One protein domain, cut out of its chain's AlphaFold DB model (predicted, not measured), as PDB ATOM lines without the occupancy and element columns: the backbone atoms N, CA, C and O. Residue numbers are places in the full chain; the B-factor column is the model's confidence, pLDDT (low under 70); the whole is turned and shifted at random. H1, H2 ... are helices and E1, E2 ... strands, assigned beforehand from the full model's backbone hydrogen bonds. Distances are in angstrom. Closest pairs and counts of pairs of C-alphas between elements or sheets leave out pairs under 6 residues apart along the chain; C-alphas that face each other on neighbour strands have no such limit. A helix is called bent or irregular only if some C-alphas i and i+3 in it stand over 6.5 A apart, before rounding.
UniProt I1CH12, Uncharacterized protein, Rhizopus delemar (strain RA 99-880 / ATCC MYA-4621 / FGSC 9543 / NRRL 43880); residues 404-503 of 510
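Overview. This is residues 404 to 503 of the 510 residues of an uncharacterized protein of Rhizopus delemar (strain RA 99-880 / ATCC MYA-4621 / FGSC 9543 / NRRL 43880) (UniProt I1CH12). A small, fully parallel sheet of three strands, in the order E2 E1 E3, lies between two helices, H1 over one face and H3 over the other, as three layers. H2 lies beyond the end of E2 and folds back into H3 as a helical hairpin, while the last residues, 493 to 503, most of H4, stick out free as an arm. The printed part has 100 residues with four named helices and three named strands, in the order E1 H1 E2 H2 H3 E3 H4, and its class is mixed, helices and strands. It is only just compact, close to loose, with a radius of gyration of the C-alphas of 15.0 A, and elongated, spanning 47 by 29 by 24 A.

Arrangement. Start at E1, residues 404 to 408, the inner strand. Beside it find E2, residues 438 to 442, an edge strand parallel to it at 19 degrees, with N 405 and O 438 2.8 A apart, within hydrogen-bond range. The other edge strand, E3, residues 475 to 478, is parallel to E1 at 30 degrees, with N 406 and O 477 2.9 A apart, also within range. H1, residues 421 to 434, is on the sheet at a height of 8.9 A, over E2 and E1; its closest C-alphas to E2 are those of Arg 429 and Phe 439, 5.5 A. E1, H1 and E2 form a strand-helix-strand unit, two parallel neighbour strands with a helix between, and its crossover is right-handed. H3, residues 458 to 472, is on the opposite face at a height of 8.4 A, over E1, running along the strands at 20 degrees to E1 on the local plane. H2, residues 444 to 451, is not on the sheet; it touches H3 in a hairpin, closest at the C-alphas of Phe 446 and Gly 461, 4.1 A, at a steep tilt of 44 degrees, opposite ways. E2, H2, H3 and E3 form a split strand-helix-strand unit, with E1 between its strands, also right-handed. H4, residues 492 to 502, is not on the sheet and touches no helix. Every O i to N i+4 pair is within hydrogen-bond range in H1 and H4, against 6 of 11 in H3 and 1 of 4 in H2, where 4 of 5 O i to N i+3 pairs are.

Along the chain. Find C-alpha 404 at (139.379, 123.905, 113.685), where E1 begins its 12.9 A; H1 then covers 20.0 A, E2 13.0 A and H2 11.3 A. From C-alpha 458 at (145.318, 125.923, 134.767), H3 runs 23.7 A; it is only just irregular, with C-alphas 468 and 471 6.6 A apart. E3 measures 9.5 A, and H4 15.3 A to C-alpha 502 at (151.191, 102.696, 105.185).

Size, cuts and confidence. The two C-alphas farthest apart, those of Ser 453 and Ser 501, are 47.4 A apart. The links E1 to H1 and E3 to H4 are long, with 12 and 13 residues. The printed part has no cut; its mean pLDDT is 95.5, and no printed residue is under 70.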
ATOM      1  N   ALA A 404     138.785 122.771 112.983       96.69
ATOM      2  CA  ALA A 404     139.379 123.905 113.685       96.69
ATOM      3  C   ALA A 404     140.784 123.557 114.193       96.69
ATOM      4  O   ALA A 404     140.971 122.564 114.895       96.69
ATOM      5  N   VAL A 405     141.763 124.400 113.868       97.94
ATOM      6  CA  VAL A 405     143.090 124.423 114.492       97.94
ATOM      7  C   VAL A 405     142.971 125.230 115.777       97.94
ATOM      8  O   VAL A 405     142.677 126.426 115.732       97.94
ATOM      9  N   VAL A 406     143.163 124.575 116.918       98.50
ATOM     10  CA  VAL A 406     142.890 125.159 118.237       98.50
ATOM     11  C   VAL A 406     144.171 125.242 119.055       98.50
ATOM     12  O   VAL A 406     144.925 124.277 119.108       98.50
ATOM     13  N   THR A 407     144.404 126.376 119.712       98.56
ATOM     14  CA  THR A 407     145.531 126.584 120.635       98.56
ATOM     15  C   THR A 407     145.084 127.348 121.878       98.56
ATOM     16  O   THR A 407     144.052 128.023 121.885       98.56
ATOM     17  N   SER A 408     145.887 127.297 122.937       98.00
ATOM     18  CA  SER A 408     145.778 128.277 124.019       98.00
ATOM     19  C   SER A 408     146.345 129.632 123.580       98.00
ATOM     20  O   SER A 408     147.347 129.680 122.862       98.00
ATOM     21  N   SER A 409     145.710 130.715 124.027       97.88
ATOM     22  CA  SER A 409     146.247 132.089 124.057       97.88
ATOM     23  C   SER A 409     146.521 132.567 125.484       97.88
ATOM     24  O   SER A 409     146.882 133.720 125.694       97.88
ATOM     25  N   PHE A 410     146.353 131.704 126.490       97.69
ATOM     26  CA  PHE A 410     146.618 132.054 127.880       97.69
ATOM     27  C   PHE A 410     148.121 132.078 128.167       97.69
ATOM     28  O   PHE A 410     148.761 131.031 128.292       97.69
ATOM     29  N   ILE A 411     148.677 133.277 128.324       97.44
ATOM     30  CA  ILE A 411     150.052 133.460 128.791       97.44
ATOM     31  C   ILE A 411     150.058 133.408 130.324       97.44
ATOM     32  O   ILE A 411     149.348 134.162 130.990       97.44
ATOM     33  N   TYR A 412     150.874 132.514 130.881       96.12
ATOM     34  CA  TYR A 412     150.997 132.309 132.324       96.12
ATOM     35  C   TYR A 412     151.641 133.513 133.039       96.12
ATOM     36  O   TYR A 412     152.353 134.295 132.402       96.12
ATOM     37  N   PRO A 413     151.415 133.688 134.358       96.19
ATOM     38  CA  PRO A 413     151.983 134.802 135.126       96.19
ATOM     39  C   PRO A 413     153.512 134.912 135.067       96.19
ATOM     40  O   PRO A 413     154.040 136.023 135.023       96.19
ATOM     41  N   ASP A 414     154.213 133.780 134.979       95.56
ATOM     42  CA  ASP A 414     155.671 133.706 134.801       95.56
ATOM     43  C   ASP A 414     156.156 134.305 133.462       95.56
ATOM     44  O   ASP A 414     157.337 134.608 133.291       95.56
ATOM     45  N   SER A 415     155.228 134.535 132.526       95.31
ATOM     46  CA  SER A 415     155.441 135.159 131.222       95.31
ATOM     47  C   SER A 415     156.502 134.445 130.371       95.31
ATOM     48  O   SER A 415     157.068 135.046 129.454       95.31
ATOM     49  N   CYS A 416     156.757 133.157 130.635       94.75
ATOM     50  CA  CYS A 416     157.769 132.369 129.925       94.75
ATOM     51  C   CYS A 416     157.464 132.267 128.420       94.75
ATOM     52  O   CYS A 416     158.368 132.308 127.587       94.75
ATOM     53  N   MET A 417     156.176 132.246 128.074       95.88
ATOM     54  CA  MET A 417     155.683 132.112 126.705       95.88
ATOM     55  C   MET A 417     155.329 133.439 126.023       95.88
ATOM     56  O   MET A 417     154.937 133.420 124.860       95.88
ATOM     57  N   GLU A 418     155.504 134.594 126.679       96.12
ATOM     58  CA  GLU A 418     155.083 135.902 126.139       96.12
ATOM     59  C   GLU A 418     155.663 136.187 124.744       96.12
ATOM     60  O   GLU A 418     154.968 136.688 123.865       96.12
ATOM     61  N   LYS A 419     156.940 135.848 124.523       95.81
ATOM     62  CA  LYS A 419     157.624 136.105 123.244       95.81
ATOM     63  C   LYS A 419     157.354 135.039 122.183       95.81
ATOM     64  O   LYS A 419     157.390 135.350 120.998       95.81
ATOM     65  N   ALA A 420     157.141 133.793 122.601       96.69
ATOM     66  CA  ALA A 420     157.028 132.649 121.699       96.69
ATOM     67  C   ALA A 420     155.582 132.388 121.251       96.69
ATOM     68  O   ALA A 420     155.362 131.941 120.128       96.69
ATOM     69  N   ALA A 421     154.596 132.697 122.098       97.25
ATOM     70  CA  ALA A 421     153.197 132.380 121.839       97.25
ATOM     71  C   ALA A 421     152.598 133.135 120.634       97.25
ATOM     72  O   ALA A 421     151.998 132.469 119.788       97.25
ATOM     73  N   PRO A 422     152.786 134.464 120.467       96.88
ATOM     74  CA  PRO A 422     152.252 135.176 119.304       96.88
ATOM     75  C   PRO A 422     152.754 134.649 117.947       96.88
ATOM     76  O   PRO A 422     151.911 134.292 117.125       96.88
ATOM     77  N   PRO A 423     154.071 134.500 117.688       97.56
ATOM     78  CA  PRO A 423     154.531 133.964 116.404       97.56
ATOM     79  C   PRO A 423     154.126 132.496 116.194       97.56
ATOM     80  O   PRO A 423     153.849 132.092 115.065       97.56
ATOM     81  N   ALA A 424     154.029 131.693 117.261       98.19
ATOM     82  CA  ALA A 424     153.517 130.327 117.162       98.19
ATOM     83  C   ALA A 424     152.012 130.281 116.838       98.19
ATOM     84  O   ALA A 424     151.556 129.332 116.198       98.19
ATOM     85  N   ALA A 425     151.226 131.271 117.271       98.25
ATOM     86  CA  ALA A 425     149.830 131.426 116.866       98.25
ATOM     87  C   ALA A 425     149.711 131.889 115.410       98.25
ATOM     88  O   ALA A 425     148.900 131.330 114.676       98.25
ATOM     89  N   ASP A 426     150.537 132.843 114.974       97.69
ATOM     90  CA  ASP A 426     150.552 133.316 113.585       97.69
ATOM     91  C   ASP A 426     150.895 132.175 112.614       97.69
ATOM     92  O   ASP A 426     150.164 131.950 111.652       97.69
ATOM     93  N   ASN A 427     151.893 131.347 112.941       98.25
ATOM     94  CA  ASN A 427     152.225 130.132 112.188       98.25
ATOM     95  C   ASN A 427     151.027 129.166 112.037       98.25
ATOM     96  O   ASN A 427     150.752 128.663 110.945       98.25
ATOM     97  N   LYS A 428     150.275 128.926 113.119       98.44
ATOM     98  CA  LYS A 428     149.069 128.079 113.091       98.44
ATOM     99  C   LYS A 428     147.924 128.728 112.308       98.44
ATOM    100  O   LYS A 428     147.191 128.033 111.603       98.44
ATOM    101  N   ARG A 429     147.770 130.052 112.406       97.56
ATOM    102  CA  ARG A 429     146.758 130.824 111.674       97.56
ATOM    103  C   ARG A 429     147.015 130.788 110.173       97.56
ATOM    104  O   ARG A 429     146.077 130.565 109.413       97.56
ATOM    105  N   GLU A 430     148.260 130.971 109.747       96.62
ATOM    106  CA  GLU A 430     148.668 130.883 108.340       96.62
ATOM    107  C   GLU A 430     148.365 129.505 107.753       96.62
ATOM    108  O   GLU A 430     147.755 129.408 106.686       96.62
ATOM    109  N   TYR A 431     148.694 128.439 108.486       97.44
ATOM    110  CA  TYR A 431     148.328 127.077 108.101       97.44
ATOM    111  C   TYR A 431     146.812 126.894 107.967       97.44
ATOM    112  O   TYR A 431     146.333 126.357 106.968       97.44
ATOM    113  N   ALA A 432     146.041 127.368 108.950       96.25
ATOM    114  CA  ALA A 432     144.588 127.272 108.911       96.25
ATOM    115  C   ALA A 432     144.000 128.035 107.713       96.25
ATOM    116  O   ALA A 432     143.175 127.488 106.986       96.25
ATOM    117  N   MET A 433     144.470 129.259 107.447       92.88
ATOM    118  CA  MET A 433     144.056 130.045 106.279       92.88
ATOM    119  C   MET A 433     144.362 129.323 104.966       92.88
ATOM    120  O   MET A 433     143.504 129.272 104.082       92.88
ATOM    121  N   LYS A 434     145.561 128.740 104.849       93.81
ATOM    122  CA  LYS A 434     146.018 128.028 103.650       93.81
ATOM    123  C   LYS A 434     145.141 126.825 103.306       93.81
ATOM    124  O   LYS A 434     144.823 126.620 102.138       93.81
ATOM    125  N   HIS A 435     144.713 126.072 104.316       93.44
ATOM    126  CA  HIS A 435     143.913 124.853 104.140       93.44
ATOM    127  C   HIS A 435     142.414 125.054 104.368       93.44
ATOM    128  O   HIS A 435     141.662 124.083 104.421       93.44
ATOM    129  N   ASN A 436     141.967 126.309 104.480       91.62
ATOM    130  CA  ASN A 436     140.570 126.662 104.723       91.62
ATOM    131  C   ASN A 436     139.997 126.025 106.013       91.62
ATOM    132  O   ASN A 436     138.839 125.612 106.054       91.62
ATOM    133  N   TYR A 437     140.816 125.947 107.065       94.62
ATOM    134  CA  TYR A 437     140.412 125.590 108.429       94.62
ATOM    135  C   TYR A 437     140.095 126.843 109.243       94.62
ATOM    136  O   TYR A 437     140.530 127.945 108.905       94.62
ATOM    137  N   ALA A 438     139.372 126.679 110.350       95.06
ATOM    138  CA  ALA A 438     139.254 127.739 111.348       95.06
ATOM    139  C   ALA A 438     140.503 127.784 112.242       95.06
ATOM    140  O   ALA A 438     141.085 126.741 112.535       95.06
ATOM    141  N   PHE A 439     140.900 128.972 112.700       96.88
ATOM    142  CA  PHE A 439     141.951 129.141 113.707       96.88
ATOM    143  C   PHE A 439     141.386 129.752 114.989       96.88
ATOM    144  O   PHE A 439     141.014 130.925 115.003       96.88
ATOM    145  N   VAL A 440     141.360 128.972 116.066       97.88
ATOM    146  CA  VAL A 440     140.754 129.355 117.346       97.88
ATOM    147  C   VAL A 440     141.827 129.371 118.435       97.88
ATOM    148  O   VAL A 440     142.376 128.332 118.794       97.88
ATOM    149  N   ALA A 441     142.120 130.544 118.994       98.06
ATOM    150  CA  ALA A 441     143.004 130.681 120.154       98.06
ATOM    151  C   ALA A 441     142.180 131.051 121.394       98.06
ATOM    152  O   ALA A 441     141.259 131.848 121.268       98.06
ATOM    153  N   ARG A 442     142.438 130.468 122.570       98.00
ATOM    154  CA  ARG A 442     141.569 130.674 123.749       98.00
ATOM    155  C   ARG A 442     142.316 130.878 125.053       98.00
ATOM    156  O   ARG A 442     143.196 130.087 125.393       98.00
ATOM    157  N   SER A 443     141.896 131.886 125.816       97.44
ATOM    158  CA  SER A 443     142.458 132.199 127.134       97.44
ATOM    159  C   SER A 443     141.443 132.177 128.277       97.44
ATOM    160  O   SER A 443     141.792 131.787 129.393       97.44
ATOM    161  N   THR A 444     140.181 132.540 128.024       96.50
ATOM    162  CA  THR A 444     139.143 132.671 129.062       96.50
ATOM    163  C   THR A 444     138.940 131.375 129.847       96.50
ATOM    164  O   THR A 444     138.842 131.386 131.075       96.50
ATOM    165  N   GLU A 445     138.943 130.240 129.151       97.00
ATOM    166  CA  GLU A 445     138.789 128.912 129.748       97.00
ATOM    167  C   GLU A 445     139.962 128.508 130.651       97.00
ATOM    168  O   GLU A 445     139.788 127.702 131.562       97.00
ATOM    169  N   PHE A 446     141.153 129.061 130.433       96.75
ATOM    170  CA  PHE A 446     142.298 128.855 131.320       96.75
ATOM    171  C   PHE A 446     142.202 129.777 132.537       96.75
ATOM    172  O   PHE A 446     142.346 129.311 133.666       96.75
ATOM    173  N   ALA A 447     141.877 131.057 132.324       94.38
ATOM    174  CA  ALA A 447     141.742 132.048 133.391       94.38
ATOM    175  C   ALA A 447     140.699 131.638 134.446       94.38
ATOM    176  O   ALA A 447     140.936 131.783 135.645       94.38
ATOM    177  N   GLN A 448     139.573 131.058 134.018       94.38
ATOM    178  CA  GLN A 448     138.516 130.635 134.940       94.38
ATOM    179  C   GLN A 448     138.929 129.485 135.871       94.38
ATOM    180  O   GLN A 448     138.293 129.319 136.906       94.38
ATOM    181  N   GLN A 449     139.971 128.694 135.555       94.31
ATOM    182  CA  GLN A 449     140.364 127.560 136.408       94.31
ATOM    183  C   GLN A 449     140.784 128.012 137.811       94.31
ATOM    184  O   GLN A 449     140.492 127.318 138.779       94.31
ATOM    185  N   ALA A 450     141.389 129.198 137.930       89.31
ATOM    186  CA  ALA A 450     141.774 129.776 139.216       89.31
ATOM    187  C   ALA A 450     140.569 130.169 140.093       89.31
ATOM    188  O   ALA A 450     140.706 130.285 141.305       89.31
ATOM    189  N   LEU A 451     139.394 130.367 139.485       90.69
ATOM    190  CA  LEU A 451     138.164 130.781 140.168       90.69
ATOM    191  C   LEU A 451     137.267 129.596 140.554       90.69
ATOM    192  O   LEU A 451     136.235 129.784 141.198       90.69
ATOM    193  N   ARG A 452     137.617 128.377 140.134       90.12
ATOM    194  CA  ARG A 452     136.824 127.177 140.410       90.12
ATOM    195  C   ARG A 452     136.995 126.719 141.855       90.12
ATOM    196  O   ARG A 452     138.094 126.755 142.404       90.12
ATOM    197  N   SER A 453     135.909 126.225 142.449       91.06
ATOM    198  CA  SER A 453     135.946 125.590 143.772       91.06
ATOM    199  C   SER A 453     136.733 124.276 143.740       91.06
ATOM    200  O   SER A 453     137.512 123.996 144.650       91.06
ATOM    201  N   ASP A 454     136.588 123.500 142.661       87.25
ATOM    202  CA  ASP A 454     137.461 122.384 142.318       87.25
ATOM    203  C   ASP A 454     138.739 122.931 141.663       87.25
ATOM    204  O   ASP A 454     138.793 123.121 140.449       87.25
ATOM    205  N   LYS A 455     139.766 123.233 142.473       82.25
ATOM    206  CA  LYS A 455     141.059 123.787 142.023       82.25
ATOM    207  C   LYS A 455     141.773 122.848 141.033       82.25
ATOM    208  O   LYS A 455     142.673 122.091 141.399       82.25
ATOM    209  N   ARG A 456     141.390 122.881 139.756       89.94
ATOM    210  CA  ARG A 456     142.113 122.214 138.666       89.94
ATOM    211  C   ARG A 456     143.321 123.062 138.286       89.94
ATOM    212  O   ARG A 456     143.235 124.285 138.219       89.94
ATOM    213  N   ARG A 457     144.447 122.409 137.975       92.94
ATOM    214  CA  ARG A 457     145.610 123.097 137.393       92.94
ATOM    215  C   ARG A 457     145.180 123.832 136.117       92.94
ATOM    216  O   ARG A 457     144.455 123.260 135.304       92.94
ATOM    217  N   THR A 458     145.674 125.050 135.904       93.50
ATOM    218  CA  THR A 458     145.318 125.923 134.767       93.50
ATOM    219  C   THR A 458     145.427 125.233 133.404       93.50
ATOM    220  O   THR A 458     144.594 125.464 132.531       93.50
ATOM    221  N   VAL A 459     146.375 124.299 133.245       93.94
ATOM    222  CA  VAL A 459     146.557 123.472 132.035       93.94
ATOM    223  C   VAL A 459     145.301 122.698 131.608       93.94
ATOM    224  O   VAL A 459     145.177 122.344 130.438       93.94
ATOM    225  N   TRP A 460     144.367 122.432 132.528       95.81
ATOM    226  CA  TRP A 460     143.101 121.748 132.248       95.81
ATOM    227  C   TRP A 460     142.067 122.630 131.542       95.81
ATOM    228  O   TRP A 460     141.077 122.097 131.042       95.81
ATOM    229  N   GLY A 461     142.322 123.939 131.407       96.50
ATOM    230  CA  GLY A 461     141.489 124.848 130.616       96.50
ATOM    231  C   GLY A 461     141.263 124.365 129.178       96.50
ATOM    232  O   GLY A 461     140.197 124.599 128.618       96.50
ATOM    233  N   LYS A 462     142.196 123.585 128.608       97.06
ATOM    234  CA  LYS A 462     142.040 122.967 127.279       97.06
ATOM    235  C   LYS A 462     140.805 122.077 127.134       97.06
ATOM    236  O   LYS A 462     140.223 122.035 126.057       97.06
ATOM    237  N   ILE A 463     140.371 121.398 128.199       97.00
ATOM    238  CA  ILE A 463     139.157 120.569 128.156       97.00
ATOM    239  C   ILE A 463     137.923 121.453 127.986       97.00
ATOM    240  O   ILE A 463     137.085 121.177 127.130       97.00
ATOM    241  N   ASP A 464     137.851 122.549 128.740       97.00
ATOM    242  CA  ASP A 464     136.751 123.507 128.658       97.00
ATOM    243  C   ASP A 464     136.737 124.203 127.277       97.00
ATOM    244  O   ASP A 464     135.665 124.444 126.717       97.00
ATOM    245  N   VAL A 465     137.912 124.461 126.679       98.06
ATOM    246  CA  VAL A 465     138.019 124.955 125.292       98.06
ATOM    247  C   VAL A 465     137.435 123.946 124.309       98.06
ATOM    248  O   VAL A 465     136.567 124.299 123.512       98.06
ATOM    249  N   VAL A 466     137.876 122.686 124.371       97.56
ATOM    250  CA  VAL A 466     137.399 121.623 123.474       97.56
ATOM    251  C   VAL A 466     135.883 121.464 123.576       97.56
ATOM    252  O   VAL A 466     135.216 121.392 122.548       97.56
ATOM    253  N   GLN A 467     135.318 121.491 124.786       97.25
ATOM    254  CA  GLN A 467     133.868 121.395 124.997       97.25
ATOM    255  C   GLN A 467     133.079 122.533 124.336       97.25
ATOM    256  O   GLN A 467     131.979 122.293 123.840       97.25
ATOM    257  N   LYS A 468     133.621 123.758 124.304       97.06
ATOM    258  CA  LYS A 468     132.967 124.909 123.658       97.06
ATOM    259  C   LYS A 468     133.151 124.934 122.142       97.06
ATOM    260  O   LYS A 468     132.242 125.354 121.430       97.06
ATOM    261  N   VAL A 469     134.312 124.503 121.654       96.31
ATOM    262  CA  VAL A 469     134.657 124.544 120.227       96.31
ATOM    263  C   VAL A 469     134.035 123.369 119.470       96.31
ATOM    264  O   VAL A 469     133.523 123.561 118.373       96.31
ATOM    265  N   LEU A 470     134.022 122.161 120.045       95.31
ATOM    266  CA  LEU A 470     133.623 120.937 119.336       95.31
ATOM    267  C   LEU A 470     132.212 121.003 118.729       95.31
ATOM    268  O   LEU A 470     132.058 120.568 117.595       95.31
ATOM    269  N   PRO A 471     131.191 121.595 119.380       94.88
ATOM    270  CA  PRO A 471     129.866 121.729 118.774       94.88
ATOM    271  C   PRO A 471     129.826 122.538 117.464       94.88
ATOM    272  O   PRO A 471     128.839 122.456 116.734       94.88
ATOM    273  N   LYS A 472     130.863 123.332 117.166       93.62
ATOM    274  CA  LYS A 472     130.939 124.214 115.990       93.62
ATOM    275  C   LYS A 472     131.643 123.575 114.786       93.62
ATOM    276  O   LYS A 472     131.461 124.045 113.668       93.62
ATOM    277  N   TYR A 473     132.395 122.493 114.988       95.00
ATOM    278  CA  TYR A 473     133.252 121.869 113.969       95.00
ATOM    279  C   TYR A 473     133.068 120.346 113.961       95.00
ATOM    280  O   TYR A 473     132.501 119.783 114.891       95.00
ATOM    281  N   ASP A 474     133.511 119.657 112.909       94.31
ATOM    282  CA  ASP A 474     133.492 118.182 112.904       94.31
ATOM    283  C   ASP A 474     134.709 117.601 113.638       94.31
ATOM    284  O   ASP A 474     134.612 116.575 114.308       94.31
ATOM    285  N   TRP A 475     135.850 118.288 113.537       95.50
ATOM    286  CA  TRP A 475     137.120 117.895 114.129       95.50
ATOM    287  C   TRP A 475     137.826 119.082 114.779       95.50
ATOM    288  O   TRP A 475     137.805 120.210 114.281       95.50
ATOM    289  N   ILE A 476     138.532 118.790 115.868       96.81
ATOM    290  CA  ILE A 476     139.467 119.712 116.507       96.81
ATOM    291  C   ILE A 476     140.876 119.169 116.325       96.81
ATOM    292  O   ILE A 476     141.173 118.043 116.721       96.81
ATOM    293  N   PHE A 477     141.753 120.005 115.782       97.31
ATOM    294  CA  PHE A 477     143.188 119.795 115.798       97.31
ATOM    295  C   PHE A 477     143.802 120.686 116.881       97.31
ATOM    296  O   PHE A 477     144.122 121.850 116.641       97.31
ATOM    297  N   TRP A 478     143.905 120.148 118.099       98.12
ATOM    298  CA  TRP A 478     144.540 120.845 119.215       98.12
ATOM    299  C   TRP A 478     146.060 120.856 119.042       98.12
ATOM    300  O   TRP A 478     146.680 119.806 118.874       98.12
ATOM    301  N   LEU A 479     146.650 122.040 119.138       98.25
ATOM    302  CA  LEU A 479     148.083 122.273 119.163       98.25
ATOM    303  C   LEU A 479     148.412 123.096 120.403       98.25
ATOM    304  O   LEU A 479     147.804 124.141 120.637       98.25
ATOM    305  N   ASP A 480     149.389 122.640 121.183       97.44
ATOM    306  CA  ASP A 480     149.862 123.413 122.325       97.44
ATOM    307  C   ASP A 480     150.466 124.753 121.869       97.44
ATOM    308  O   ASP A 480     150.835 124.964 120.706       97.44
ATOM    309  N   MET A 481     150.519 125.703 122.801       96.69
ATOM    310  CA  MET A 481     150.929 127.080 122.516       96.69
ATOM    311  C   MET A 481     152.374 127.165 122.000       96.69
ATOM    312  O   MET A 481     152.679 128.031 121.182       96.69
ATOM    313  N   ASP A 482     153.233 126.248 122.438       95.81
ATOM    314  CA  ASP A 482     154.639 126.079 122.054       95.81
ATOM    315  C   ASP A 482     154.854 125.187 120.817       95.81
ATOM    316  O   ASP A 482     155.971 125.105 120.305       95.81
ATOM    317  N   ALA A 483     153.806 124.551 120.285       97.81
ATOM    318  CA  ALA A 483     153.906 123.759 119.065       97.81
ATOM    319  C   ALA A 483     153.991 124.655 117.817       97.81
ATOM    320  O   ALA A 483     153.345 125.700 117.744       97.81
ATOM    321  N   VAL A 484     154.729 124.222 116.793       97.69
ATOM    322  CA  VAL A 484     154.835 124.919 115.501       97.69
ATOM    323  C   VAL A 484     154.638 123.955 114.333       97.69
ATOM    324  O   VAL A 484     155.032 122.791 114.378       97.69
ATOM    325  N   ILE A 485     154.023 124.453 113.267       98.06
ATOM    326  CA  ILE A 485     153.787 123.736 112.020       98.06
ATOM    327  C   ILE A 485     154.997 123.940 111.117       98.06
ATOM    328  O   ILE A 485     155.243 125.037 110.617       98.06
ATOM    329  N   MET A 486     155.739 122.853 110.909       97.56
ATOM    330  CA  MET A 486     156.995 122.846 110.149       97.56
ATOM    331  C   MET A 486     156.806 122.546 108.657       97.56
ATOM    332  O   MET A 486     157.690 122.840 107.858       97.56
ATOM    333  N   ASN A 487     155.676 121.949 108.273       96.88
ATOM    334  CA  ASN A 487     155.343 121.661 106.880       96.88
ATOM    335  C   ASN A 487     153.952 122.220 106.549       96.88
ATOM    336  O   ASN A 487     152.956 121.513 106.713       96.88
ATOM    337  N   PRO A 488     153.868 123.486 106.104       96.25
ATOM    338  CA  PRO A 488     152.589 124.133 105.859       96.25
ATOM    339  C   PRO A 488     151.882 123.611 104.603       96.25
ATOM    340  O   PRO A 488     150.713 123.924 104.412       96.25
ATOM    341  N   GLU A 489     152.539 122.810 103.758       97.19
ATOM    342  CA  GLU A 489     151.938 122.254 102.538       97.19
ATOM    343  C   GLU A 489     151.049 121.037 102.810       97.19
ATOM    344  O   GLU A 489     150.135 120.751 102.039       97.19
ATOM    345  N   GLN A 490     151.298 120.303 103.898       96.50
ATOM    346  CA  GLN A 490     150.588 119.055 104.181       96.50
ATOM    347  C   GLN A 490     149.337 119.278 105.031       96.50
ATOM    348  O   GLN A 490     149.399 119.816 106.136       96.50
ATOM    349  N   THR A 491     148.192 118.794 104.550       96.12
ATOM    350  CA  THR A 491     146.949 118.755 105.331       96.12
ATOM    351  C   THR A 491     146.988 117.642 106.383       96.12
ATOM    352  O   THR A 491     147.615 116.601 106.183       96.12
ATOM    353  N   VAL A 492     146.257 117.818 107.489       93.62
ATOM    354  CA  VAL A 492     146.060 116.763 108.501       93.62
ATOM    355  C   VAL A 492     145.452 115.504 107.869       93.62
ATOM    356  O   VAL A 492     145.883 114.393 108.154       93.62
ATOM    357  N   GLN A 493     144.497 115.674 106.956       94.12
ATOM    358  CA  GLN A 493     143.827 114.599 106.228       94.12
ATOM    359  C   GLN A 493     144.828 113.807 105.386       94.12
ATOM    360  O   GLN A 493     144.860 112.589 105.492       94.12
ATOM    361  N   SER A 494     145.704 114.492 104.640       94.81
ATOM    362  CA  SER A 494     146.782 113.861 103.865       94.81
ATOM    363  C   SER A 494     147.687 112.998 104.745       94.81
ATOM    364  O   SER A 494     148.003 111.863 104.386       94.81
ATOM    365  N   ILE A 495     148.054 113.494 105.931       93.25
ATOM    366  CA  ILE A 495     148.864 112.736 106.893       93.25
ATOM    367  C   ILE A 495     148.105 111.490 107.372       93.25
ATOM    368  O   ILE A 495     148.670 110.397 107.382       93.25
ATOM    369  N   LEU A 496     146.828 111.628 107.737       91.25
ATOM    370  CA  LEU A 496     146.000 110.505 108.186       91.25
ATOM    371  C   LEU A 496     145.786 109.461 107.083       91.25
ATOM    372  O   LEU A 496     145.871 108.265 107.354       91.25
ATOM    373  N   ASP A 497     145.547 109.889 105.846       92.94
ATOM    374  CA  ASP A 497     145.351 108.997 104.702       92.94
ATOM    375  C   ASP A 497     146.643 108.263 104.343       92.94
ATOM    376  O   ASP A 497     146.625 107.051 104.112       92.94
ATOM    377  N   LYS A 498     147.785 108.958 104.402       93.75
ATOM    378  CA  LYS A 498     149.104 108.338 104.267       93.75
ATOM    379  C   LYS A 498     149.333 107.279 105.348       93.75
ATOM    380  O   LYS A 498     149.711 106.161 105.016       93.75
ATOM    381  N   LEU A 499     149.050 107.589 106.616       91.50
ATOM    382  CA  LEU A 499     149.195 106.630 107.718       91.50
ATOM    383  C   LEU A 499     148.270 105.417 107.556       91.50
ATOM    384  O   LEU A 499     148.705 104.293 107.782       91.50
ATOM    385  N   ARG A 500     147.021 105.609 107.116       91.50
ATOM    386  CA  ARG A 500     146.099 104.498 106.811       91.50
ATOM    387  C   ARG A 500     146.614 103.625 105.669       91.50
ATOM    388  O   ARG A 500     146.457 102.410 105.725       91.50
ATOM    389  N   SER A 501     147.225 104.232 104.652       93.31
ATOM    390  CA  SER A 501     147.807 103.505 103.522       93.31
ATOM    391  C   SER A 501     149.076 102.741 103.904       93.31
ATOM    392  O   SER A 501     149.280 101.633 103.417       93.31
ATOM    393  N   GLU A 502     149.941 103.325 104.735       93.56
ATOM    394  CA  GLU A 502     151.191 102.696 105.185       93.56
ATOM    395  C   GLU A 502     150.940 101.618 106.251       93.56
ATOM    396  O   GLU A 502     151.655 100.617 106.301       93.56
ATOM    397  N   TYR A 503     149.892 101.789 107.063       90.31
ATOM    398  CA  TYR A 503     149.542 100.916 108.185       90.31
ATOM    399  C   TYR A 503     148.056 100.502 108.144       90.31
ATOM    400  O   TYR A 503     147.292 100.847 109.050       90.31
TER     401      TYR A 503